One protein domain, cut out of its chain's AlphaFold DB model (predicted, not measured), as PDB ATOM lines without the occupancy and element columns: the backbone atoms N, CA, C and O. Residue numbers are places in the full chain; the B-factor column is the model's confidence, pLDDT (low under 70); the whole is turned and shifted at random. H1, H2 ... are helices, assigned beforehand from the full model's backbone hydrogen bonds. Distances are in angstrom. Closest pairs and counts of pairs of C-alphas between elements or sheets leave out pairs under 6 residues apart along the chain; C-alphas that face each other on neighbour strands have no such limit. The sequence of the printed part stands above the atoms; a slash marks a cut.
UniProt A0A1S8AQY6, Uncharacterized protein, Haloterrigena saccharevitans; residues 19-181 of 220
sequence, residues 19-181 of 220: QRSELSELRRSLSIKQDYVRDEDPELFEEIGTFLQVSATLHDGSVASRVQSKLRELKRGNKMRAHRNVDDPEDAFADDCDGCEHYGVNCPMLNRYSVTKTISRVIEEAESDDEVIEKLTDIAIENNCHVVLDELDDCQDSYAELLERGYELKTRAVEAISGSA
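Overview. This is residues 19 to 181 of the 220 residues of an uncharacterized protein of Haloterrigena saccharevitans (UniProt A0A1S8AQY6). One long helix, H8, makes the spine of a rod; the hairpin of H1 and H2 packs on its later part, H3 and H7 pack on its first part, and H6 packs on H7. Long links with short H4 and H5 extend the shape beyond H8's first residue. The printed part has 163 residues with eight named helices, H1 to H8 in chain order, and no named strand: all helix. It is loose, with a radius of gyration of the C-alphas of 20.9 A and spans of 72 by 33 by 20 A.

Along the chain. Find C-alpha 19 at (2.883, 1.619, 4.646), where H1, residues 19 to 37, begins its 25.4 A; it has a kink of 28 degrees near residue 31. Go on to H2, residues 42 to 60, 27.2 A, and H3, residues 63 to 75. H4, residues 89 to 92, H5, residues 108 to 111, H6, residues 113 to 125, and H7, residues 129 to 142, follow. H8, residues 146 to 181, runs 52.6 A to C-alpha 181 at (-12.732, 26.447, 17.531).

Arrangement. H1, H2, H3, H6, H7 and H8 form a bundle, helices gathered together, with H8 the hub. Look for the closest C-alphas: H8 touches H1 at Leu 163 and Leu 23, 6.1 A; H2 at Leu 169 and Ile 48, 6.6 A; H3 at Cys 155 and Val 63, 6.6 A; H7 at Leu 149 and Thr 137, 6.2 A. H6 and H7, a hairpin, touch at Val 122 and Val 132, 6.3 A, at a shallow tilt of 14 degrees, opposite ways. H5 touches H6 only at the corner, at Met 109 and Val 115, 5.9 A; H4 touches no helix. Every O i to N i+4 pair is within hydrogen-bond range in H3, H6 and H7, against 13 of 15 in H1 and H2 and 29 of 32 in H8; H4 and H5 are too short for one.

Size, cuts and confidence. The farthest C-alphas, Arg 84 and Ala 181, are 72.9 A apart. The printed part has no cut; the links H3 to H4 and H4 to H5 are long. Confidence is under 70 at residue 20, residues 57 to 61 and residues 179 to 181.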
ATOM      1  N   GLN A  19       2.115   0.543   4.000       70.00
ATOM      2  CA  GLN A  19       2.883   1.619   4.646       70.00
ATOM      3  C   GLN A  19       3.124   2.819   3.714       70.00
ATOM      4  O   GLN A  19       3.043   3.968   4.147       70.00
ATOM      5  N   ARG A  20       3.367   2.596   2.417       69.12
ATOM      6  CA  ARG A  20       3.502   3.676   1.419       69.12
ATOM      7  C   ARG A  20       2.194   4.391   1.153       69.12
ATOM      8  O   ARG A  20       2.198   5.621   1.021       69.12
ATOM      9  N   SER A  21       1.100   3.639   1.050       74.88
ATOM     10  CA  SER A  21      -0.237   4.209   0.908       74.88
ATOM     11  C   SER A  21      -0.571   5.061   2.131       74.88
ATOM     12  O   SER A  21      -0.908   6.234   1.985       74.88
ATOM     13  N   GLU A  22      -0.357   4.524   3.331       81.81
ATOM     14  CA  GLU A  22      -0.570   5.219   4.601       81.81
ATOM     15  C   GLU A  22       0.291   6.483   4.718       81.81
ATOM     16  O   GLU A  22      -0.227   7.555   5.035       81.81
ATOM     17  N   LEU A  23       1.584   6.417   4.385       82.38
ATOM     18  CA  LEU A  23       2.461   7.588   4.423       82.38
ATOM     19  C   LEU A  23       2.027   8.649   3.399       82.38
ATOM     20  O   LEU A  23       2.080   9.848   3.674       82.38
ATOM     21  N   SER A  24       1.545   8.233   2.226       81.06
ATOM     22  CA  SER A  24       1.005   9.144   1.209       81.06
ATOM     23  C   SER A  24      -0.296   9.811   1.663       81.06
ATOM     24  O   SER A  24      -0.492  11.011   1.439       81.06
ATOM     25  N   GLU A  25      -1.165   9.072   2.351       84.12
ATOM     26  CA  GLU A  25      -2.367   9.610   2.987       84.12
ATOM     27  C   GLU A  25      -2.028  10.588   4.117       84.12
ATOM     28  O   GLU A  25      -2.627  11.666   4.192       84.12
ATOM     29  N   LEU A  26      -1.036  10.264   4.954       87.50
ATOM     30  CA  LEU A  26      -0.526  11.146   6.003       87.50
ATOM     31  C   LEU A  26       0.013  12.448   5.416       87.50
ATOM     32  O   LEU A  26      -0.416  13.517   5.850       87.50
ATOM     33  N   ARG A  27       0.859  12.384   4.379       87.75
ATOM     34  CA  ARG A  27       1.369  13.578   3.681       87.75
ATOM     35  C   ARG A  27       0.239  14.444   3.142       87.75
ATOM     36  O   ARG A  27       0.237  15.651   3.366       87.75
ATOM     37  N   ARG A  28      -0.750  13.844   2.470       87.12
ATOM     38  CA  ARG A  28      -1.911  14.589   1.960       87.12
ATOM     39  C   ARG A  28      -2.696  15.235   3.104       87.12
ATOM     40  O   ARG A  28      -3.056  16.404   3.011       87.12
ATOM     41  N   SER A  29      -2.959  14.492   4.180       89.69
ATOM     42  CA  SER A  29      -3.727  14.989   5.327       89.69
ATOM     43  C   SER A  29      -3.017  16.136   6.046       89.69
ATOM     44  O   SER A  29      -3.662  17.129   6.387       89.69
ATOM     45  N   LEU A  30      -1.707  16.002   6.258       90.62
ATOM     46  CA  LEU A  30      -0.861  16.998   6.903       90.62
ATOM     47  C   LEU A  30      -0.657  18.228   6.024       90.62
ATOM     48  O   LEU A  30      -0.774  19.330   6.535       90.62
ATOM     49  N   SER A  31      -0.456  18.062   4.714       90.19
ATOM     50  CA  SER A  31      -0.360  19.185   3.773       90.19
ATOM     51  C   SER A  31      -1.616  20.055   3.789       90.19
ATOM     52  O   SER A  31      -1.499  21.273   3.806       90.19
ATOM     53  N   ILE A  32      -2.808  19.447   3.849       89.94
ATOM     54  CA  ILE A  32      -4.061  20.203   3.973       89.94
ATOM     55  C   ILE A  32      -4.118  20.932   5.320       89.94
ATOM     56  O   ILE A  32      -4.508  22.090   5.368       89.94
ATOM     57  N   LYS A  33      -3.746  20.263   6.421       87.31
ATOM     58  CA  LYS A  33      -3.825  20.833   7.777       87.31
ATOM     59  C   LYS A  33      -2.783  21.914   8.040       87.31
ATOM     60  O   LYS A  33      -3.070  22.829   8.800       87.31
ATOM     61  N   GLN A  34      -1.615  21.827   7.412       89.25
ATOM     62  CA  GLN A  34      -0.496  22.738   7.627       89.25
ATOM     63  C   GLN A  34      -0.917  24.203   7.446       89.25
ATOM     64  O   GLN A  34      -0.578  25.043   8.274       89.25
ATOM     65  N   ASP A  35      -1.709  24.508   6.416       85.94
ATOM     66  CA  ASP A  35      -2.166  25.877   6.163       85.94
ATOM     67  C   ASP A  35      -3.088  26.426   7.265       85.94
ATOM     68  O   ASP A  35      -3.094  27.631   7.496       85.94
ATOM     69  N   TYR A  36      -3.821  25.564   7.977       85.00
ATOM     70  CA  TYR A  36      -4.706  25.962   9.081       85.00
ATOM     71  C   TYR A  36      -3.977  26.100  10.418       85.00
ATOM     72  O   TYR A  36      -4.471  26.770  11.317       85.00
ATOM     73  N   VAL A  37      -2.814  25.464  10.559       87.75
ATOM     74  CA  VAL A  37      -2.008  25.504  11.786       87.75
ATOM     75  C   VAL A  37      -1.075  26.720  11.808       87.75
ATOM     76  O   VAL A  37      -0.659  27.140  12.880       87.75
ATOM     77  N   ARG A  38      -0.780  27.327  10.646       83.00
ATOM     78  CA  ARG A  38       0.201  28.422  10.504       83.00
ATOM     79  C   ARG A  38       0.027  29.557  11.517       83.00
ATOM     80  O   ARG A  38       1.028  30.048  12.028       83.00
ATOM     81  N   ASP A  39      -1.210  29.980  11.755       79.50
ATOM     82  CA  ASP A  39      -1.501  31.127  12.618       79.50
ATOM     83  C   ASP A  39      -1.681  30.730  14.098       79.50
ATOM     84  O   ASP A  39      -1.427  31.551  14.977       79.50
ATOM     85  N   GLU A  40      -2.072  29.482  14.372       81.62
ATOM     86  CA  GLU A  40      -2.392  28.981  15.720       81.62
ATOM     87  C   GLU A  40      -1.172  28.369  16.431       81.62
ATOM     88  O   GLU A  40      -0.979  28.568  17.629       81.62
ATOM     89  N   ASP A  41      -0.318  27.649  15.694       85.25
ATOM     90  CA  ASP A  41       0.907  27.029  16.207       85.25
ATOM     91  C   ASP A  41       2.028  27.080  15.141       85.25
ATOM     92  O   ASP A  41       2.182  26.167  14.318       85.25
ATOM     93  N   PRO A  42       2.829  28.165  15.125       87.06
ATOM     94  CA  PRO A  42       3.921  28.339  14.169       87.06
ATOM     95  C   PRO A  42       5.022  27.276  14.281       87.06
ATOM     96  O   PRO A  42       5.645  26.946  13.272       87.06
ATOM     97  N   GLU A  43       5.260  26.727  15.478       89.94
ATOM     98  CA  GLU A  43       6.249  25.660  15.674       89.94
ATOM     99  C   GLU A  43       5.759  24.375  15.000       89.94
ATOM    100  O   GLU A  43       6.470  23.780  14.186       89.94
ATOM    101  N   LEU A  44       4.494  24.004  15.219       89.31
ATOM    102  CA  LEU A  44       3.880  22.854  14.558       89.31
ATOM    103  C   LEU A  44       3.795  23.029  13.031       89.31
ATOM    104  O   LEU A  44       3.955  22.057  12.289       89.31
ATOM    105  N   PHE A  45       3.598  24.252  12.531       90.62
ATOM    106  CA  PHE A  45       3.659  24.551  11.096       90.62
ATOM    107  C   PHE A  45       5.027  24.212  10.480       90.62
ATOM    108  O   PHE A  45       5.085  23.600   9.402       90.62
ATOM    109  N   GLU A  46       6.118  24.592  11.152       91.56
ATOM    110  CA  GLU A  46       7.489  24.287  10.727       91.56
ATOM    111  C   GLU A  46       7.808  22.793  10.858       91.56
ATOM    112  O   GLU A  46       8.427  22.209   9.959       91.56
ATOM    113  N   GLU A  47       7.339  22.144  11.927       92.06
ATOM    114  CA  GLU A  47       7.498  20.702  12.128       92.06
ATOM    115  C   GLU A  47       6.800  19.893  11.025       92.06
ATOM    116  O   GLU A  47       7.409  18.992  10.439       92.06
ATOM    117  N   ILE A  48       5.554  20.241  10.685       90.62
ATOM    118  CA  ILE A  48       4.816  19.612   9.581       90.62
ATOM    119  C   ILE A  48       5.526  19.874   8.250       90.62
ATOM    120  O   ILE A  48       5.655  18.958   7.438       90.62
ATOM    121  N   GLY A  49       6.029  21.089   8.021       89.00
ATOM    122  CA  GLY A  49       6.775  21.420   6.803       89.00
ATOM    123  C   GLY A  49       8.044  20.585   6.650       89.00
ATOM    124  O   GLY A  49       8.287  20.009   5.589       89.00
ATOM    125  N   THR A  50       8.803  20.451   7.736       89.69
ATOM    126  CA  THR A  50      10.005  19.612   7.792       89.69
ATOM    127  C   THR A  50       9.655  18.150   7.536       89.69
ATOM    128  O   THR A  50      10.298  17.495   6.717       89.69
ATOM    129  N   PHE A  51       8.594  17.641   8.165       89.81
ATOM    130  CA  PHE A  51       8.111  16.282   7.938       89.81
ATOM    131  C   PHE A  51       7.716  16.036   6.477       89.81
ATOM    132  O   PHE A  51       8.092  15.017   5.894       89.81
ATOM    133  N   LEU A  52       6.973  16.955   5.854       87.38
ATOM    134  CA  LEU A  52       6.572  16.831   4.451       87.38
ATOM    135  C   LEU A  52       7.791  16.827   3.524       87.38
ATOM    136  O   LEU A  52       7.832  16.031   2.588       87.38
ATOM    137  N   GLN A  53       8.803  17.648   3.811       83.19
ATOM    138  CA  GLN A  53      10.046  17.675   3.045       83.19
ATOM    139  C   GLN A  53      10.843  16.373   3.192       83.19
ATOM    140  O   GLN A  53      11.214  15.773   2.186       83.19
ATOM    141  N   VAL A  54      11.081  15.912   4.425       80.19
ATOM    142  CA  VAL A  54      11.827  14.671   4.696       80.19
ATOM    143  C   VAL A  54      11.088  13.474   4.108       80.19
ATOM    144  O   VAL A  54      11.662  12.704   3.341       80.19
ATOM    145  N   SER A  55       9.789  13.348   4.378       77.81
ATOM    146  CA  SER A  55       9.009  12.223   3.873       77.81
ATOM    147  C   SER A  55       8.906  12.228   2.344       77.81
ATOM    148  O   SER A  55       8.895  11.148   1.764       77.81
ATOM    149  N   ALA A  56       8.878  13.379   1.661       70.62
ATOM    150  CA  ALA A  56       8.872  13.427   0.194       70.62
ATOM    151  C   ALA A  56      10.132  12.801  -0.426       70.62
ATOM    152  O   ALA A  56      10.032  12.120  -1.446       70.62
ATOM    153  N   THR A  57      11.295  12.936   0.224       65.25
ATOM    154  CA  THR A  57      12.542  12.324  -0.270       65.25
ATOM    155  C   THR A  57      12.501  10.794  -0.293       65.25
ATOM    156  O   THR A  57      13.146  10.192  -1.147       65.25
ATOM    157  N   LEU A  58      11.680  10.162   0.556       64.25
ATOM    158  CA  LEU A  58      11.461   8.712   0.507       64.25
ATOM    159  C   LEU A  58      10.565   8.262  -0.649       64.25
ATOM    160  O   LEU A  58      10.693   7.134  -1.102       64.25
ATOM    161  N   HIS A  59       9.646   9.106  -1.131       48.03
ATOM    162  CA  HIS A  59       8.817   8.746  -2.290       48.03
ATOM    163  C   HIS A  59       9.535   9.035  -3.619       48.03
ATOM    164  O   HIS A  59       9.282   8.350  -4.608       48.03
ATOM    165  N   ASP A  60      10.442  10.018  -3.654       49.66
ATOM    166  CA  ASP A  60      11.263  10.308  -4.840       49.66
ATOM    167  C   ASP A  60      12.496   9.392  -4.964       49.66
ATOM    168  O   ASP A  60      13.048   9.243  -6.056       49.66
ATOM    169  N   GLY A  61      12.918   8.739  -3.877       55.12
ATOM    170  CA  GLY A  61      13.988   7.748  -3.877       55.12
ATOM    171  C   GLY A  61      13.485   6.383  -3.429       55.12
ATOM    172  O   GLY A  61      13.595   6.066  -2.251       55.12
ATOM    173  N   SER A  62      12.995   5.558  -4.364       72.06
ATOM    174  CA  SER A  62      12.756   4.127  -4.105       72.06
ATOM    175  C   SER A  62      13.972   3.482  -3.428       72.06
ATOM    176  O   SER A  62      15.102   3.936  -3.649       72.06
ATOM    177  N   VAL A  63      13.795   2.402  -2.660       80.00
ATOM    178  CA  VAL A  63      14.937   1.680  -2.046       80.00
ATOM    179  C   VAL A  63      15.986   1.336  -3.104       80.00
ATOM    180  O   VAL A  63      17.183   1.525  -2.904       80.00
ATOM    181  N   ALA A  64      15.533   0.951  -4.298       81.88
ATOM    182  CA  ALA A  64      16.389   0.765  -5.462       81.88
ATOM    183  C   ALA A  64      17.250   2.002  -5.783       81.88
ATOM    184  O   ALA A  64      18.454   1.886  -6.017       81.88
ATOM    185  N   SER A  65      16.656   3.195  -5.787       81.50
ATOM    186  CA  SER A  65      17.362   4.457  -6.025       81.50
ATOM    187  C   SER A  65      18.352   4.787  -4.908       81.50
ATOM    188  O   SER A  65      19.454   5.261  -5.208       81.50
ATOM    189  N   ARG A  66      18.003   4.506  -3.644       83.62
ATOM    190  CA  ARG A  66      18.899   4.682  -2.490       83.62
ATOM    191  C   ARG A  66      20.104   3.752  -2.572       83.62
ATOM    192  O   ARG A  66      21.234   4.239  -2.647       83.62
ATOM    193  N   VAL A  67      19.881   2.449  -2.746       87.00
ATOM    194  CA  VAL A  67      20.965   1.466  -2.890       87.00
ATOM    195  C   VAL A  67      21.841   1.778  -4.104       87.00
ATOM    196  O   VAL A  67      23.068   1.758  -4.005       87.00
ATOM    197  N   GLN A  68      21.267   2.145  -5.256       87.31
ATOM    198  CA  GLN A  68      22.083   2.565  -6.402       87.31
ATOM    199  C   GLN A  68      22.905   3.822  -6.113       87.31
ATOM    200  O   GLN A  68      24.024   3.946  -6.615       87.31
ATOM    201  N   SER A  69      22.353   4.774  -5.365       87.19
ATOM    202  CA  SER A  69      23.065   5.997  -4.993       87.19
ATOM    203  C   SER A  69      24.237   5.679  -4.073       87.19
ATOM    204  O   SER A  69      25.351   6.105  -4.384       87.19
ATOM    205  N   LYS A  70      24.033   4.830  -3.060       90.00
ATOM    206  CA  LYS A  70      25.096   4.349  -2.168       90.00
ATOM    207  C   LYS A  70      26.170   3.561  -2.924       90.00
ATOM    208  O   LYS A  70      27.355   3.856  -2.816       90.00
ATOM    209  N   LEU A  71      25.788   2.640  -3.813       90.25
ATOM    210  CA  LEU A  71      26.740   1.905  -4.664       90.25
ATOM    211  C   LEU A  71      27.552   2.831  -5.589       90.25
ATOM    212  O   LEU A  71      28.744   2.607  -5.825       90.25
ATOM    213  N   ARG A  72      26.928   3.885  -6.133       89.06
ATOM    214  CA  ARG A  72      27.628   4.903  -6.937       89.06
ATOM    215  C   ARG A  72      28.568   5.748  -6.090       89.06
ATOM    216  O   ARG A  72      29.632   6.107  -6.590       89.06
ATOM    217  N   GLU A  73      28.177   6.078  -4.866       90.00
ATOM    218  CA  GLU A  73      29.001   6.801  -3.902       90.00
ATOM    219  C   GLU A  73      30.246   5.998  -3.535       90.00
ATOM    220  O   GLU A  73      31.348   6.501  -3.727       90.00
ATOM    221  N   LEU A  74      30.089   4.723  -3.172       90.56
ATOM    222  CA  LEU A  74      31.215   3.830  -2.890       90.56
ATOM    223  C   LEU A  74      32.213   3.778  -4.050       90.56
ATOM    224  O   LEU A  74      33.421   3.801  -3.840       90.56
ATOM    225  N   LYS A  75      31.718   3.756  -5.293       90.50
ATOM    226  CA  LYS A  75      32.545   3.743  -6.510       90.50
ATOM    227  C   LYS A  75      33.117   5.118  -6.884       90.50
ATOM    228  O   LYS A  75      33.984   5.212  -7.759       90.50
ATOM    229  N   ARG A  76      32.619   6.213  -6.310       90.25
ATOM    230  CA  ARG A  76      33.050   7.567  -6.668       90.25
ATOM    231  C   ARG A  76      34.437   7.808  -6.086       90.25
ATOM    232  O   ARG A  76      34.619   7.843  -4.884       90.25
ATOM    233  N   GLY A  77      35.425   7.978  -6.959       81.81
ATOM    234  CA  GLY A  77      36.822   8.149  -6.544       81.81
ATOM    235  C   GLY A  77      37.552   6.830  -6.272       81.81
ATOM    236  O   GLY A  77      38.755   6.768  -6.501       81.81
ATOM    237  N   ASN A  78      36.829   5.753  -5.955       88.00
ATOM    238  CA  ASN A  78      37.408   4.457  -5.605       88.00
ATOM    239  C   ASN A  78      37.321   3.453  -6.761       88.00
ATOM    240  O   ASN A  78      36.298   3.308  -7.435       88.00
ATOM    241  N   LYS A  79      38.409   2.717  -7.019       87.06
ATOM    242  CA  LYS A  79      38.405   1.642  -8.034       87.06
ATOM    243  C   LYS A  79      37.784   0.347  -7.510       87.06
ATOM    244  O   LYS A  79      37.449  -0.518  -8.324       87.06
ATOM    245  N   MET A  80      37.622   0.226  -6.192       90.56
ATOM    246  CA  MET A  80      37.038  -0.917  -5.484       90.56
ATOM    247  C   MET A  80      37.756  -2.241  -5.787       90.56
ATOM    248  O   MET A  80      37.158  -3.319  -5.774       90.56
ATOM    249  N   ARG A  81      39.036  -2.143  -6.158       89.50
ATOM    250  CA  ARG A  81      39.933  -3.256  -6.478       89.50
ATOM    251  C   ARG A  81      41.384  -2.806  -6.410       89.50
ATOM    252  O   ARG A  81      41.704  -1.683  -6.821       89.50
ATOM    253  N   ALA A  82      42.260  -3.738  -6.055       83.69
ATOM    254  CA  ALA A  82      43.695  -3.549  -6.189       83.69
ATOM    255  C   ALA A  82      44.067  -3.210  -7.647       83.69
ATOM    256  O   ALA A  82      43.600  -3.835  -8.614       83.69
ATOM    257  N   HIS A  83      44.908  -2.194  -7.827       83.88
ATOM    258  CA  HIS A  83      45.408  -1.804  -9.139       83.88
ATOM    259  C   HIS A  83      46.788  -1.155  -9.042       83.88
ATOM    260  O   HIS A  83      47.190  -0.659  -8.003       83.88
ATOM    261  N   ARG A  84      47.516  -1.155 -10.162       79.19
ATOM    262  CA  ARG A  84      48.954  -0.836 -10.218       79.19
ATOM    263  C   ARG A  84      49.344   0.598  -9.828       79.19
ATOM    264  O   ARG A  84      50.532   0.877  -9.790       79.19
ATOM    265  N   ASN A  85      48.378   1.491  -9.625       79.81
ATOM    266  CA  ASN A  85      48.619   2.916  -9.384       79.81
ATOM    267  C   ASN A  85      48.359   3.319  -7.927       79.81
ATOM    268  O   ASN A  85      48.225   4.507  -7.651       79.81
ATOM    269  N   VAL A  86      48.227   2.340  -7.036       81.12
ATOM    270  CA  VAL A  86      47.986   2.549  -5.614       81.12
ATOM    271  C   VAL A  86      48.969   1.671  -4.846       81.12
ATOM    272  O   VAL A  86      49.115   0.490  -5.174       81.12
ATOM    273  N   ASP A  87      49.665   2.279  -3.886       81.38
ATOM    274  CA  ASP A  87      50.694   1.621  -3.081       81.38
ATOM    275  C   ASP A  87      50.071   0.740  -1.988       81.38
ATOM    276  O   ASP A  87      50.533  -0.387  -1.792       81.38
ATOM    277  N   ASP A  88      48.994   1.210  -1.348       85.75
ATOM    278  CA  ASP A  88      48.188   0.421  -0.418       85.75
ATOM    279  C   ASP A  88      46.865  -0.026  -1.068       85.75
ATOM    280  O   ASP A  88      46.010   0.808  -1.361       85.75
ATOM    281  N   PRO A  89      46.646  -1.328  -1.324       83.50
ATOM    282  CA  PRO A  89      45.399  -1.816  -1.908       83.50
ATOM    283  C   PRO A  89      44.113  -1.309  -1.228       83.50
ATOM    284  O   PRO A  89      43.083  -1.219  -1.907       83.50
ATOM    285  N   GLU A  90      44.165  -1.004   0.069       89.19
ATOM    286  CA  GLU A  90      43.045  -0.503   0.872       89.19
ATOM    287  C   GLU A  90      42.605   0.912   0.458       89.19
ATOM    288  O   GLU A  90      41.405   1.153   0.328       89.19
ATOM    289  N   ASP A  91      43.536   1.782   0.040       88.12
ATOM    290  CA  ASP A  91      43.253   3.139  -0.475       88.12
ATOM    291  C   ASP A  91      42.371   3.136  -1.742       88.12
ATOM    292  O   ASP A  91      41.890   4.169  -2.211       88.12
ATOM    293  N   ALA A  92      42.190   1.972  -2.379       88.06
ATOM    294  CA  ALA A  92      41.318   1.824  -3.538       88.06
ATOM    295  C   ALA A  92      39.834   1.630  -3.173       88.06
ATOM    296  O   ALA A  92      39.026   1.465  -4.101       88.06
ATOM    297  N   PHE A  93      39.489   1.608  -1.884       91.88
ATOM    298  CA  PHE A  93      38.155   1.381  -1.328       91.88
ATOM    299  C   PHE A  93      37.691   2.587  -0.500       91.88
ATOM    300  O   PHE A  93      38.495   3.402  -0.070       91.88
ATOM    301  N   ALA A  94      36.378   2.715  -0.305       90.31
ATOM    302  CA  ALA A  94      35.828   3.713   0.610       90.31
ATOM    303  C   ALA A  94      36.040   3.287   2.071       90.31
ATOM    304  O   ALA A  94      35.993   2.089   2.355       90.31
ATOM    305  N   ASP A  95      36.168   4.257   2.979       90.56
ATOM    306  CA  ASP A  95      36.301   4.014   4.425       90.56
ATOM    307  C   ASP A  95      35.121   3.204   4.987       90.56
ATOM    308  O   ASP A  95      35.319   2.302   5.792       90.56
ATOM    309  N   ASP A  96      33.904   3.431   4.477       89.25
ATOM    310  CA  ASP A  96      32.696   2.665   4.833       89.25
ATOM    311  C   ASP A  96      32.849   1.143   4.619       89.25
ATOM    312  O   ASP A  96      32.098   0.349   5.180       89.25
ATOM    313  N   CYS A  97      33.790   0.713   3.769       90.62
ATOM    314  CA  CYS A  97      34.047  -0.701   3.490       90.62
ATOM    315  C   CYS A  97      35.056  -1.347   4.451       90.62
ATOM    316  O   CYS A  97      35.335  -2.539   4.278       90.62
ATOM    317  N   ASP A  98      35.604  -0.603   5.417       90.25
ATOM    318  CA  ASP A  98      36.490  -1.157   6.441       90.25
ATOM    319  C   ASP A  98      35.796  -2.314   7.184       90.25
ATOM    320  O   ASP A  98      34.583  -2.315   7.408       90.25
ATOM    321  N   GLY A  99      36.558  -3.363   7.488       85.69
ATOM    322  CA  GLY A  99      36.044  -4.610   8.058       85.69
ATOM    323  C   GLY A  99      35.421  -5.598   7.059       85.69
ATOM    324  O   GLY A  99      35.111  -6.725   7.449       85.69
ATOM    325  N   CYS A 100      35.279  -5.250   5.772       90.44
ATOM    326  CA  CYS A 100      34.834  -6.199   4.744       90.44
ATOM    327  C   CYS A 100      35.935  -7.223   4.409       90.44
ATOM    328  O   CYS A 100      37.087  -6.863   4.175       90.44
ATOM    329  N   GLU A 101      35.578  -8.503   4.248       89.06
ATOM    330  CA  GLU A 101      36.530  -9.565   3.865       89.06
ATOM    331  C   GLU A 101      37.197  -9.355   2.492       89.06
ATOM    332  O   GLU A 101      38.205  -9.982   2.161       89.06
ATOM    333  N   HIS A 102      36.616  -8.484   1.667       89.38
ATOM    334  CA  HIS A 102      37.101  -8.153   0.333       89.38
ATOM    335  C   HIS A 102      37.814  -6.798   0.260       89.38
ATOM    336  O   HIS A 102      38.230  -6.398  -0.839       89.38
ATOM    337  N   TYR A 103      37.951  -6.105   1.395       89.06
ATOM    338  CA  TYR A 103      38.676  -4.845   1.514       89.06
ATOM    339  C   TYR A 103      40.136  -5.027   1.072       89.06
ATOM    340  O   TYR A 103      40.752  -6.068   1.303       89.06
ATOM    341  N   GLY A 104      40.652  -4.084   0.285       86.06
ATOM    342  CA  GLY A 104      41.971  -4.187  -0.350       86.06
ATOM    343  C   GLY A 104      42.088  -5.190  -1.518       86.06
ATOM    344  O   GLY A 104      43.028  -5.128  -2.307       86.06
ATOM    345  N   VAL A 105      41.133  -6.099  -1.733       89.12
ATOM    346  CA  VAL A 105      41.247  -7.124  -2.790       89.12
ATOM    347  C   VAL A 105      40.427  -6.747  -4.020       89.12
ATOM    348  O   VAL A 105      40.962  -6.268  -5.029       89.12
ATOM    349  N   ASN A 106      39.116  -6.985  -3.967       91.00
ATOM    350  CA  ASN A 106      38.184  -6.697  -5.052       91.00
ATOM    351  C   ASN A 106      36.741  -6.794  -4.552       91.00
ATOM    352  O   ASN A 106      36.288  -7.884  -4.215       91.00
ATOM    353  N   CYS A 107      35.999  -5.690  -4.592       93.06
ATOM    354  CA  CYS A 107      34.596  -5.668  -4.190       93.06
ATOM    355  C   CYS A 107      33.722  -6.485  -5.168       93.06
ATOM    356  O   CYS A 107      33.583  -6.091  -6.336       93.06
ATOM    357  N   PRO A 108      33.074  -7.582  -4.731       92.25
ATOM    358  CA  PRO A 108      32.199  -8.365  -5.601       92.25
ATOM    359  C   PRO A 108      30.961  -7.570  -6.033       92.25
ATOM    360  O   PRO A 108      30.588  -7.634  -7.203       92.25
ATOM    361  N   MET A 109      30.388  -6.748  -5.149       92.38
ATOM    362  CA  MET A 109      29.167  -5.978  -5.425       92.38
ATOM    363  C   MET A 109      29.323  -4.964  -6.563       92.38
ATOM    364  O   MET A 109      28.378  -4.723  -7.309       92.38
ATOM    365  N   LEU A 110      30.518  -4.387  -6.733       91.44
ATOM    366  CA  LEU A 110      30.757  -3.302  -7.695       91.44
ATOM    367  C   LEU A 110      31.590  -3.704  -8.914       91.44
ATOM    368  O   LEU A 110      31.497  -3.043  -9.954       91.44
ATOM    369  N   ASN A 111      32.404  -4.758  -8.804       90.88
ATOM    370  CA  ASN A 111      33.327  -5.170  -9.866       90.88
ATOM    371  C   ASN A 111      33.030  -6.554 -10.456       90.88
ATOM    372  O   ASN A 111      33.533  -6.864 -11.542       90.88
ATOM    373  N   ARG A 112      32.205  -7.395  -9.816       91.62
ATOM    374  CA  ARG A 112      31.818  -8.688 -10.393       91.62
ATOM    375  C   ARG A 112      30.621  -8.501 -11.319       91.62
ATOM    376  O   ARG A 112      29.498  -8.310 -10.868       91.62
ATOM    377  N   TYR A 113      30.859  -8.640 -12.624       91.06
ATOM    378  CA  TYR A 113      29.840  -8.418 -13.659       91.06
ATOM    379  C   TYR A 113      28.531  -9.186 -13.415       91.06
ATOM    380  O   TYR A 113      27.451  -8.625 -13.590       91.06
ATOM    381  N   SER A 114      28.616 -10.455 -12.995       92.19
ATOM    382  CA  SER A 114      27.426 -11.260 -12.704       92.19
ATOM    383  C   SER A 114      26.582 -10.642 -11.590       92.19
ATOM    384  O   SER A 114      25.376 -10.545 -11.752       92.19
ATOM    385  N   VAL A 115      27.216 -10.158 -10.518       91.94
ATOM    386  CA  VAL A 115      26.535  -9.550  -9.365       91.94
ATOM    387  C   VAL A 115      25.945  -8.201  -9.750       91.94
ATOM    388  O   VAL A 115      24.751  -7.991  -9.576       91.94
ATOM    389  N   THR A 116      26.723  -7.326 -10.396       91.94
ATOM    390  CA  THR A 116      26.221  -6.015 -10.851       91.94
ATOM    391  C   THR A 116      25.037  -6.146 -11.808       91.94
ATOM    392  O   THR A 116      24.119  -5.327 -11.785       91.94
ATOM    393  N   LYS A 117      25.042  -7.189 -12.651       92.94
ATOM    394  CA  LYS A 117      23.942  -7.473 -13.570       92.94
ATOM    395  C   LYS A 117      22.715  -7.990 -12.825       92.94
ATOM    396  O   LYS A 117      21.616  -7.559 -13.151       92.94
ATOM    397  N   THR A 118      22.891  -8.874 -11.842       92.38
ATOM    398  CA  THR A 118      21.788  -9.341 -10.991       92.38
ATOM    399  C   THR A 118      21.170  -8.180 -10.215       92.38
ATOM    400  O   THR A 118      19.962  -8.023 -10.274       92.38
ATOM    401  N   ILE A 119      21.974  -7.314  -9.592       91.50
ATOM    402  CA  ILE A 119      21.488  -6.114  -8.886       91.50
ATOM    403  C   ILE A 119      20.684  -5.214  -9.831       91.50
ATOM    404  O   ILE A 119      19.565  -4.825  -9.512       91.50
ATOM    405  N   SER A 120      21.224  -4.918 -11.020       90.06
ATOM    406  CA  SER A 120      20.522  -4.086 -12.012       90.06
ATOM    407  C   SER A 120      19.198  -4.720 -12.432       90.06
ATOM    408  O   SER A 120      18.184  -4.037 -12.477       90.06
ATOM    409  N   ARG A 121      19.194  -6.037 -12.663       92.50
ATOM    410  CA  ARG A 121      17.988  -6.795 -12.986       92.50
ATOM    411  C   ARG A 121      16.955  -6.735 -11.864       92.50
ATOM    412  O   ARG A 121      15.796  -6.502 -12.156       92.50
ATOM    413  N   VAL A 122      17.358  -6.956 -10.613       91.38
ATOM    414  CA  VAL A 122      16.455  -6.878  -9.455       91.38
ATOM    415  C   VAL A 122      15.795  -5.508  -9.408       91.38
ATOM    416  O   VAL A 122      14.585  -5.425  -9.285       91.38
ATOM    417  N   ILE A 123      16.570  -4.445  -9.597       87.62
ATOM    418  CA  ILE A 123      16.053  -3.074  -9.584       87.62
ATOM    419  C   ILE A 123      15.123  -2.781 -10.774       87.62
ATOM    420  O   ILE A 123      14.171  -2.023 -10.626       87.62
ATOM    421  N   GLU A 124      15.400  -3.337 -11.954       85.25
ATOM    422  CA  GLU A 124      14.590  -3.123 -13.162       85.25
ATOM    423  C   GLU A 124      13.310  -3.970 -13.199       85.25
ATOM    424  O   GLU A 124      12.313  -3.534 -13.772       85.25
ATOM    425  N   GLU A 125      13.354  -5.191 -12.660       87.31
ATOM    426  CA  GLU A 125      12.273  -6.181 -12.758       87.31
ATOM    427  C   GLU A 125      11.389  -6.243 -11.505       87.31
ATOM    428  O   GLU A 125      10.287  -6.779 -11.605       87.31
ATOM    429  N   ALA A 126      11.841  -5.739 -10.351       83.44
ATOM    430  CA  ALA A 126      11.038  -5.756  -9.132       83.44
ATOM    431  C   ALA A 126       9.793  -4.870  -9.265       83.44
ATOM    432  O   ALA A 126       9.854  -3.736  -9.749       83.44
ATOM    433  N   GLU A 127       8.663  -5.397  -8.806       77.69
ATOM    434  CA  GLU A 127       7.361  -4.734  -8.866       77.69
ATOM    435  C   GLU A 127       7.093  -3.881  -7.608       77.69
ATOM    436  O   GLU A 127       6.236  -2.999  -7.639       77.69
ATOM    437  N   SER A 128       7.851  -4.099  -6.525       75.44
ATOM    438  CA  SER A 128       7.757  -3.378  -5.246       75.44
ATOM    439  C   SER A 128       9.133  -3.206  -4.592       75.44
ATOM    440  O   SER A 128      10.058  -3.962  -4.897       75.44
ATOM    441  N   ASP A 129       9.297  -2.248  -3.663       78.94
ATOM    442  CA  ASP A 129      10.603  -2.148  -2.978       78.94
ATOM    443  C   ASP A 129      10.804  -3.226  -1.907       78.94
ATOM    444  O   ASP A 129      11.948  -3.456  -1.548       78.94
ATOM    445  N   ASP A 130       9.767  -3.926  -1.441       77.19
ATOM    446  CA  ASP A 130       9.977  -5.115  -0.597       77.19
ATOM    447  C   ASP A 130      10.695  -6.207  -1.371       77.19
ATOM    448  O   ASP A 130      11.665  -6.779  -0.886       77.19
ATOM    449  N   GLU A 131      10.269  -6.439  -2.612       81.50
ATOM    450  CA  GLU A 131      10.935  -7.383  -3.502       81.50
ATOM    451  C   GLU A 131      12.376  -6.937  -3.802       81.50
ATOM    452  O   GLU A 131      13.278  -7.768  -3.940       81.50
ATOM    453  N   VAL A 132      12.621  -5.622  -3.873       86.81
ATOM    454  CA  VAL A 132      13.980  -5.069  -3.955       86.81
ATOM    455  C   VAL A 132      14.757  -5.353  -2.671       86.81
ATOM    456  O   VAL A 132      15.889  -5.823  -2.765       86.81
ATOM    457  N   ILE A 133      14.187  -5.086  -1.495       86.94
ATOM    458  CA  ILE A 133      14.854  -5.289  -0.206       86.94
ATOM    459  C   ILE A 133      15.195  -6.764  -0.014       86.94
ATOM    460  O   ILE A 133      16.356  -7.072   0.236       86.94
ATOM    461  N   GLU A 134      14.235  -7.671  -0.183       87.75
ATOM    462  CA  GLU A 134      14.428  -9.115  -0.026       87.75
ATOM    463  C   GLU A 134      15.560  -9.611  -0.934       87.75
ATOM    464  O   GLU A 134      16.575 -10.131  -0.466       87.75
ATOM    465  N   LYS A 135      15.453  -9.352  -2.243       91.75
ATOM    466  CA  LYS A 135      16.437  -9.845  -3.215       91.75
ATOM    467  C   LYS A 135      17.807  -9.193  -3.052       91.75
ATOM    468  O   LYS A 135      18.823  -9.849  -3.286       91.75
ATOM    469  N   LEU A 136      17.875  -7.904  -2.714       92.50
ATOM    470  CA  LEU A 136      19.160  -7.241  -2.476       92.50
ATOM    471  C   LEU A 136      19.789  -7.674  -1.152       92.50
ATOM    472  O   LEU A 136      21.015  -7.757  -1.102       92.50
ATOM    473  N   THR A 137      18.988  -8.007  -0.139       92.69
ATOM    474  CA  THR A 137      19.462  -8.589   1.124       92.69
ATOM    475  C   THR A 137      20.138  -9.927   0.860       92.69
ATOM    476  O   THR A 137      21.295 -10.102   1.239       92.69
ATOM    477  N   ASP A 138      19.486 -10.826   0.117       93.19
ATOM    478  CA  ASP A 138      20.070 -12.117  -0.264       93.19
ATOM    479  C   ASP A 138      21.404 -11.939  -1.002       93.19
ATOM    480  O   ASP A 138      22.418 -12.540  -0.645       93.19
ATOM    481  N   ILE A 139      21.439 -11.047  -1.998       94.00
ATOM    482  CA  ILE A 139      22.661 -10.759  -2.761       94.00
ATOM    483  C   ILE A 139      23.757 -10.180  -1.857       94.00
ATOM    484  O   ILE A 139      24.930 -10.531  -2.019       94.00
ATOM    485  N   ALA A 140      23.411  -9.283  -0.934       92.75
ATOM    486  CA  ALA A 140      24.368  -8.661  -0.030       92.75
ATOM    487  C   ALA A 140      24.937  -9.673   0.976       92.75
ATOM    488  O   ALA A 140      26.150  -9.671   1.188       92.75
ATOM    489  N   ILE A 141      24.113 -10.587   1.504       93.50
ATOM    490  CA  ILE A 141      24.552 -11.706   2.352       93.50
ATOM    491  C   ILE A 141      25.481 -12.639   1.566       93.50
ATOM    492  O   ILE A 141      26.588 -12.926   2.016       93.50
ATOM    493  N   GLU A 142      25.086 -13.069   0.363       94.00
ATOM    494  CA  GLU A 142      25.892 -13.968  -0.479       94.00
ATOM    495  C   GLU A 142      27.275 -13.400  -0.833       94.00
ATOM    496  O   GLU A 142      28.204 -14.156  -1.133       94.00
ATOM    497  N   ASN A 143      27.407 -12.072  -0.846       92.19
ATOM    498  CA  ASN A 143      28.637 -11.366  -1.200       92.19
ATOM    499  C   ASN A 143      29.267 -10.624  -0.005       92.19
ATOM    500  O   ASN A 143      30.134  -9.776  -0.231       92.19
ATOM    501  N   ASN A 144      28.830 -10.926   1.226       91.50
ATOM    502  CA  ASN A 144      29.325 -10.362   2.487       91.50
ATOM    503  C   ASN A 144      29.483  -8.828   2.459       91.50
ATOM    504  O   ASN A 144      30.520  -8.278   2.837       91.50
ATOM    505  N   CYS A 145      28.465  -8.124   1.960       93.31
ATOM    506  CA  CYS A 145      28.478  -6.670   1.842       93.31
ATOM    507  C   CYS A 145      27.648  -6.017   2.946       93.31
ATOM    508  O   CYS A 145      26.449  -5.808   2.775       93.31
ATOM    509  N   HIS A 146      28.304  -5.642   4.045       93.50
ATOM    510  CA  HIS A 146      27.651  -4.962   5.166       93.50
ATOM    511  C   HIS A 146      27.085  -3.597   4.771       93.50
ATOM    512  O   HIS A 146      25.939  -3.329   5.070       93.50
ATOM    513  N   VAL A 147      27.799  -2.801   3.968       92.88
ATOM    514  CA  VAL A 147      27.332  -1.453   3.578       92.88
ATOM    515  C   VAL A 147      25.965  -1.455   2.884       92.88
ATOM    516  O   VAL A 147      25.182  -0.524   3.045       92.88
ATOM    517  N   VAL A 148      25.679  -2.472   2.064       91.12
ATOM    518  CA  VAL A 148      24.364  -2.586   1.413       91.12
ATOM    519  C   VAL A 148      23.314  -3.086   2.399       91.12
ATOM    520  O   VAL A 148      22.182  -2.631   2.312       91.12
ATOM    521  N   LEU A 149      23.675  -3.984   3.320       90.88
ATOM    522  CA  LEU A 149      22.769  -4.420   4.384       90.88
ATOM    523  C   LEU A 149      22.379  -3.248   5.288       90.88
ATOM    524  O   LEU A 149      21.194  -3.054   5.509       90.88
ATOM    525  N   ASP A 150      23.349  -2.432   5.698       90.06
ATOM    526  CA  ASP A 150      23.120  -1.248   6.527       90.06
ATOM    527  C   ASP A 150      22.182  -0.254   5.817       90.06
ATOM    528  O   ASP A 150      21.208   0.205   6.398       90.06
ATOM    529  N   GLU A 151      22.391   0.020   4.519       88.56
ATOM    530  CA  GLU A 151      21.493   0.915   3.764       88.56
ATOM    531  C   GLU A 151      20.072   0.341   3.617       88.56
ATOM    532  O   GLU A 151      19.102   1.099   3.567       88.56
ATOM    533  N   LEU A 152      19.928  -0.983   3.500       86.75
ATOM    534  CA  LEU A 152      18.618  -1.633   3.417       86.75
ATOM    535  C   LEU A 152      17.881  -1.586   4.761       86.75
ATOM    536  O   LEU A 152      16.679  -1.318   4.762       86.75
ATOM    537  N   ASP A 153      18.594  -1.789   5.867       84.19
ATOM    538  CA  ASP A 153      18.072  -1.680   7.236       84.19
ATOM    539  C   ASP A 153      17.628  -0.237   7.529       84.19
ATOM    540  O   ASP A 153      16.466   0.011   7.854       84.19
ATOM    541  N   ASP A 154      18.487   0.741   7.213       81.62
ATOM    542  CA  ASP A 154      18.179   2.172   7.309       81.62
ATOM    543  C   ASP A 154      16.912   2.538   6.522       81.62
ATOM    544  O   ASP A 154      16.121   3.390   6.939       81.62
ATOM    545  N   CYS A 155      16.704   1.923   5.351       77.12
ATOM    546  CA  CYS A 155      15.494   2.139   4.563       77.12
ATOM    547  C   CYS A 155      14.243   1.620   5.279       77.12
ATOM    548  O   CYS A 155      13.216   2.298   5.223       77.12
ATOM    549  N   GLN A 156      14.306   0.455   5.924       72.81
ATOM    550  CA  GLN A 156      13.167  -0.132   6.635       72.81
ATOM    551  C   GLN A 156      12.805   0.678   7.884       72.81
ATOM    552  O   GLN A 156      11.636   1.046   8.055       72.81
ATOM    553  N   ASP A 157      13.800   1.049   8.687       72.31
ATOM    554  CA  ASP A 157      13.594   1.817   9.919       72.31
ATOM    555  C   ASP A 157      13.051   3.226   9.633       72.31
ATOM    556  O   ASP A 157      12.100   3.685  10.275       72.31
ATOM    557  N   SER A 158      13.545   3.872   8.568       71.75
ATOM    558  CA  SER A 158      13.085   5.204   8.147       71.75
ATOM    559  C   SER A 158      11.570   5.272   7.892       71.75
ATOM    560  O   SER A 158      10.945   6.309   8.133       71.75
ATOM    561  N   TYR A 159      10.954   4.202   7.373       73.44
ATOM    562  CA  TYR A 159       9.515   4.187   7.079       73.44
ATOM    563  C   TYR A 159       8.664   4.103   8.346       73.44
ATOM    564  O   TYR A 159       7.658   4.811   8.450       73.44
ATOM    565  N   ALA A 160       9.061   3.265   9.305       73.62
ATOM    566  CA  ALA A 160       8.342   3.105  10.565       73.62
ATOM    567  C   ALA A 160       8.377   4.401  11.390       73.62
ATOM    568  O   ALA A 160       7.324   4.886  11.817       73.62
ATOM    569  N   GLU A 161       9.557   5.014  11.519       80.56
ATOM    570  CA  GLU A 161       9.736   6.271  12.255       80.56
ATOM    571  C   GLU A 161       8.914   7.423  11.656       80.56
ATOM    572  O   GLU A 161       8.319   8.230  12.375       80.56
ATOM    573  N   LEU A 162       8.830   7.506  10.324       82.31
ATOM    574  CA  LEU A 162       8.040   8.547   9.665       82.31
ATOM    575  C   LEU A 162       6.537   8.310   9.754       82.31
ATOM    576  O   LEU A 162       5.781   9.281   9.802       82.31
ATOM    577  N   LEU A 163       6.080   7.059   9.776       83.56
ATOM    578  CA  LEU A 163       4.671   6.780  10.036       83.56
ATOM    579  C   LEU A 163       4.297   7.215  11.452       83.56
ATOM    580  O   LEU A 163       3.342   7.978  11.608       83.56
ATOM    581  N   GLU A 164       5.074   6.813  12.460       86.44
ATOM    582  CA  GLU A 164       4.852   7.201  13.857       86.44
ATOM    583  C   GLU A 164       4.828   8.726  14.015       86.44
ATOM    584  O   GLU A 164       3.829   9.297  14.467       86.44
ATOM    585  N   ARG A 165       5.871   9.407  13.526       87.81
ATOM    586  CA  ARG A 165       5.957  10.871  13.573       87.81
ATOM    587  C   ARG A 165       4.834  11.553  12.791       87.81
ATOM    588  O   ARG A 165       4.310  12.580  13.218       87.81
ATOM    589  N   GLY A 166       4.438  10.998  11.647       88.06
ATOM    590  CA  GLY A 166       3.331  11.518  10.848       88.06
ATOM    591  C   GLY A 166       1.991  11.448  11.587       88.06
ATOM    592  O   GLY A 166       1.210  12.404  11.537       88.06
ATOM    593  N   TYR A 167       1.727  10.353  12.306       90.06
ATOM    594  CA  TYR A 167       0.529  10.211  13.138       90.06
ATOM    595  C   TYR A 167       0.539  11.160  14.345       90.06
ATOM    596  O   TYR A 167      -0.497  11.765  14.643       90.06
ATOM    597  N   GLU A 168       1.690  11.349  14.994       92.19
ATOM    598  CA  GLU A 168       1.851  12.316  16.088       92.19
ATOM    599  C   GLU A 168       1.532  13.742  15.615       92.19
ATOM    600  O   GLU A 168       0.655  14.412  16.169       92.19
ATOM    601  N   LEU A 169       2.170  14.180  14.524       91.12
ATOM    602  CA  LEU A 169       1.950  15.507  13.944       91.12
ATOM    603  C   LEU A 169       0.500  15.702  13.503       91.12
ATOM    604  O   LEU A 169      -0.064  16.780  13.680       91.12
ATOM    605  N   LYS A 170      -0.137  14.662  12.951       89.88
ATOM    606  CA  LYS A 170      -1.547  14.722  12.549       89.88
ATOM    607  C   LYS A 170      -2.457  14.921  13.757       89.88
ATOM    608  O   LYS A 170      -3.418  15.680  13.653       89.88
ATOM    609  N   THR A 171      -2.161  14.255  14.869       90.62
ATOM    610  CA  THR A 171      -2.922  14.380  16.118       90.62
ATOM    611  C   THR A 171      -2.790  15.793  16.679       90.62
ATOM    612  O   THR A 171      -3.805  16.470  16.839       90.62
ATOM    613  N   ARG A 172      -1.554  16.296  16.822       90.50
ATOM    614  CA  ARG A 172      -1.283  17.678  17.259       90.50
ATOM    615  C   ARG A 172      -1.949  18.715  16.351       90.50
ATOM    616  O   ARG A 172      -2.541  19.672  16.836       90.50
ATOM    617  N   ALA A 173      -1.923  18.509  15.032       88.62
ATOM    618  CA  ALA A 173      -2.561  19.420  14.079       88.62
ATOM    619  C   ALA A 173      -4.086  19.457  14.241       88.62
ATOM    620  O   ALA A 173      -4.694  20.519  14.132       88.62
ATOM    621  N   VAL A 174      -4.720  18.309  14.495       88.00
ATOM    622  CA  VAL A 174      -6.163  18.256  14.770       88.00
ATOM    623  C   VAL A 174      -6.486  18.979  16.074       88.00
ATOM    624  O   VAL A 174      -7.443  19.750  16.094       88.00
ATOM    625  N   GLU A 175      -5.695  18.775  17.125       87.12
ATOM    626  CA  GLU A 175      -5.869  19.449  18.416       87.12
ATOM    627  C   GLU A 175      -5.717  20.967  18.298       87.12
ATOM    628  O   GLU A 175      -6.581  21.689  18.785       87.12
ATOM    629  N   ALA A 176      -4.701  21.460  17.584       84.94
ATOM    630  CA  ALA A 176      -4.506  22.893  17.354       84.94
ATOM    631  C   ALA A 176      -5.688  23.523  16.596       84.94
ATOM    632  O   ALA A 176      -6.224  24.553  17.003       84.94
ATOM    633  N   ILE A 177      -6.163  22.870  15.529       85.06
ATOM    634  CA  ILE A 177      -7.298  23.368  14.729       85.06
ATOM    635  C   ILE A 177      -8.604  23.332  15.541       85.06
ATOM    636  O   ILE A 177      -9.428  24.239  15.438       85.06
ATOM    637  N   SER A 178      -8.804  22.284  16.342       80.19
ATOM    638  CA  SER A 178     -10.049  22.059  17.091       80.19
ATOM    639  C   SER A 178     -10.106  22.884  18.378       80.19
ATOM    640  O   SER A 178     -11.155  23.426  18.702       80.19
ATOM    641  N   GLY A 179      -8.980  23.048  19.079       64.44
ATOM    642  CA  GLY A 179      -8.859  23.912  20.259       64.44
ATOM    643  C   GLY A 179      -9.035  25.397  19.937       64.44
ATOM    644  O   GLY A 179      -9.518  26.158  20.772       64.44
ATOM    645  N   SER A 180      -8.740  25.798  18.699       55.12
ATOM    646  CA  SER A 180      -9.001  27.154  18.197       55.12
ATOM    647  C   SER A 180     -10.490  27.404  17.914       55.12
ATOM    648  O   SER A 180     -10.950  28.548  17.927       55.12
ATOM    649  N   ALA A 181     -11.286  26.343  17.724       50.19
ATOM    650  CA  ALA A 181     -12.732  26.447  17.531       50.19
ATOM    651  C   ALA A 181     -13.504  26.736  18.836       50.19
ATOM    652  O   ALA A 181     -14.627  27.238  18.772       50.19
TER     653      ALA A 181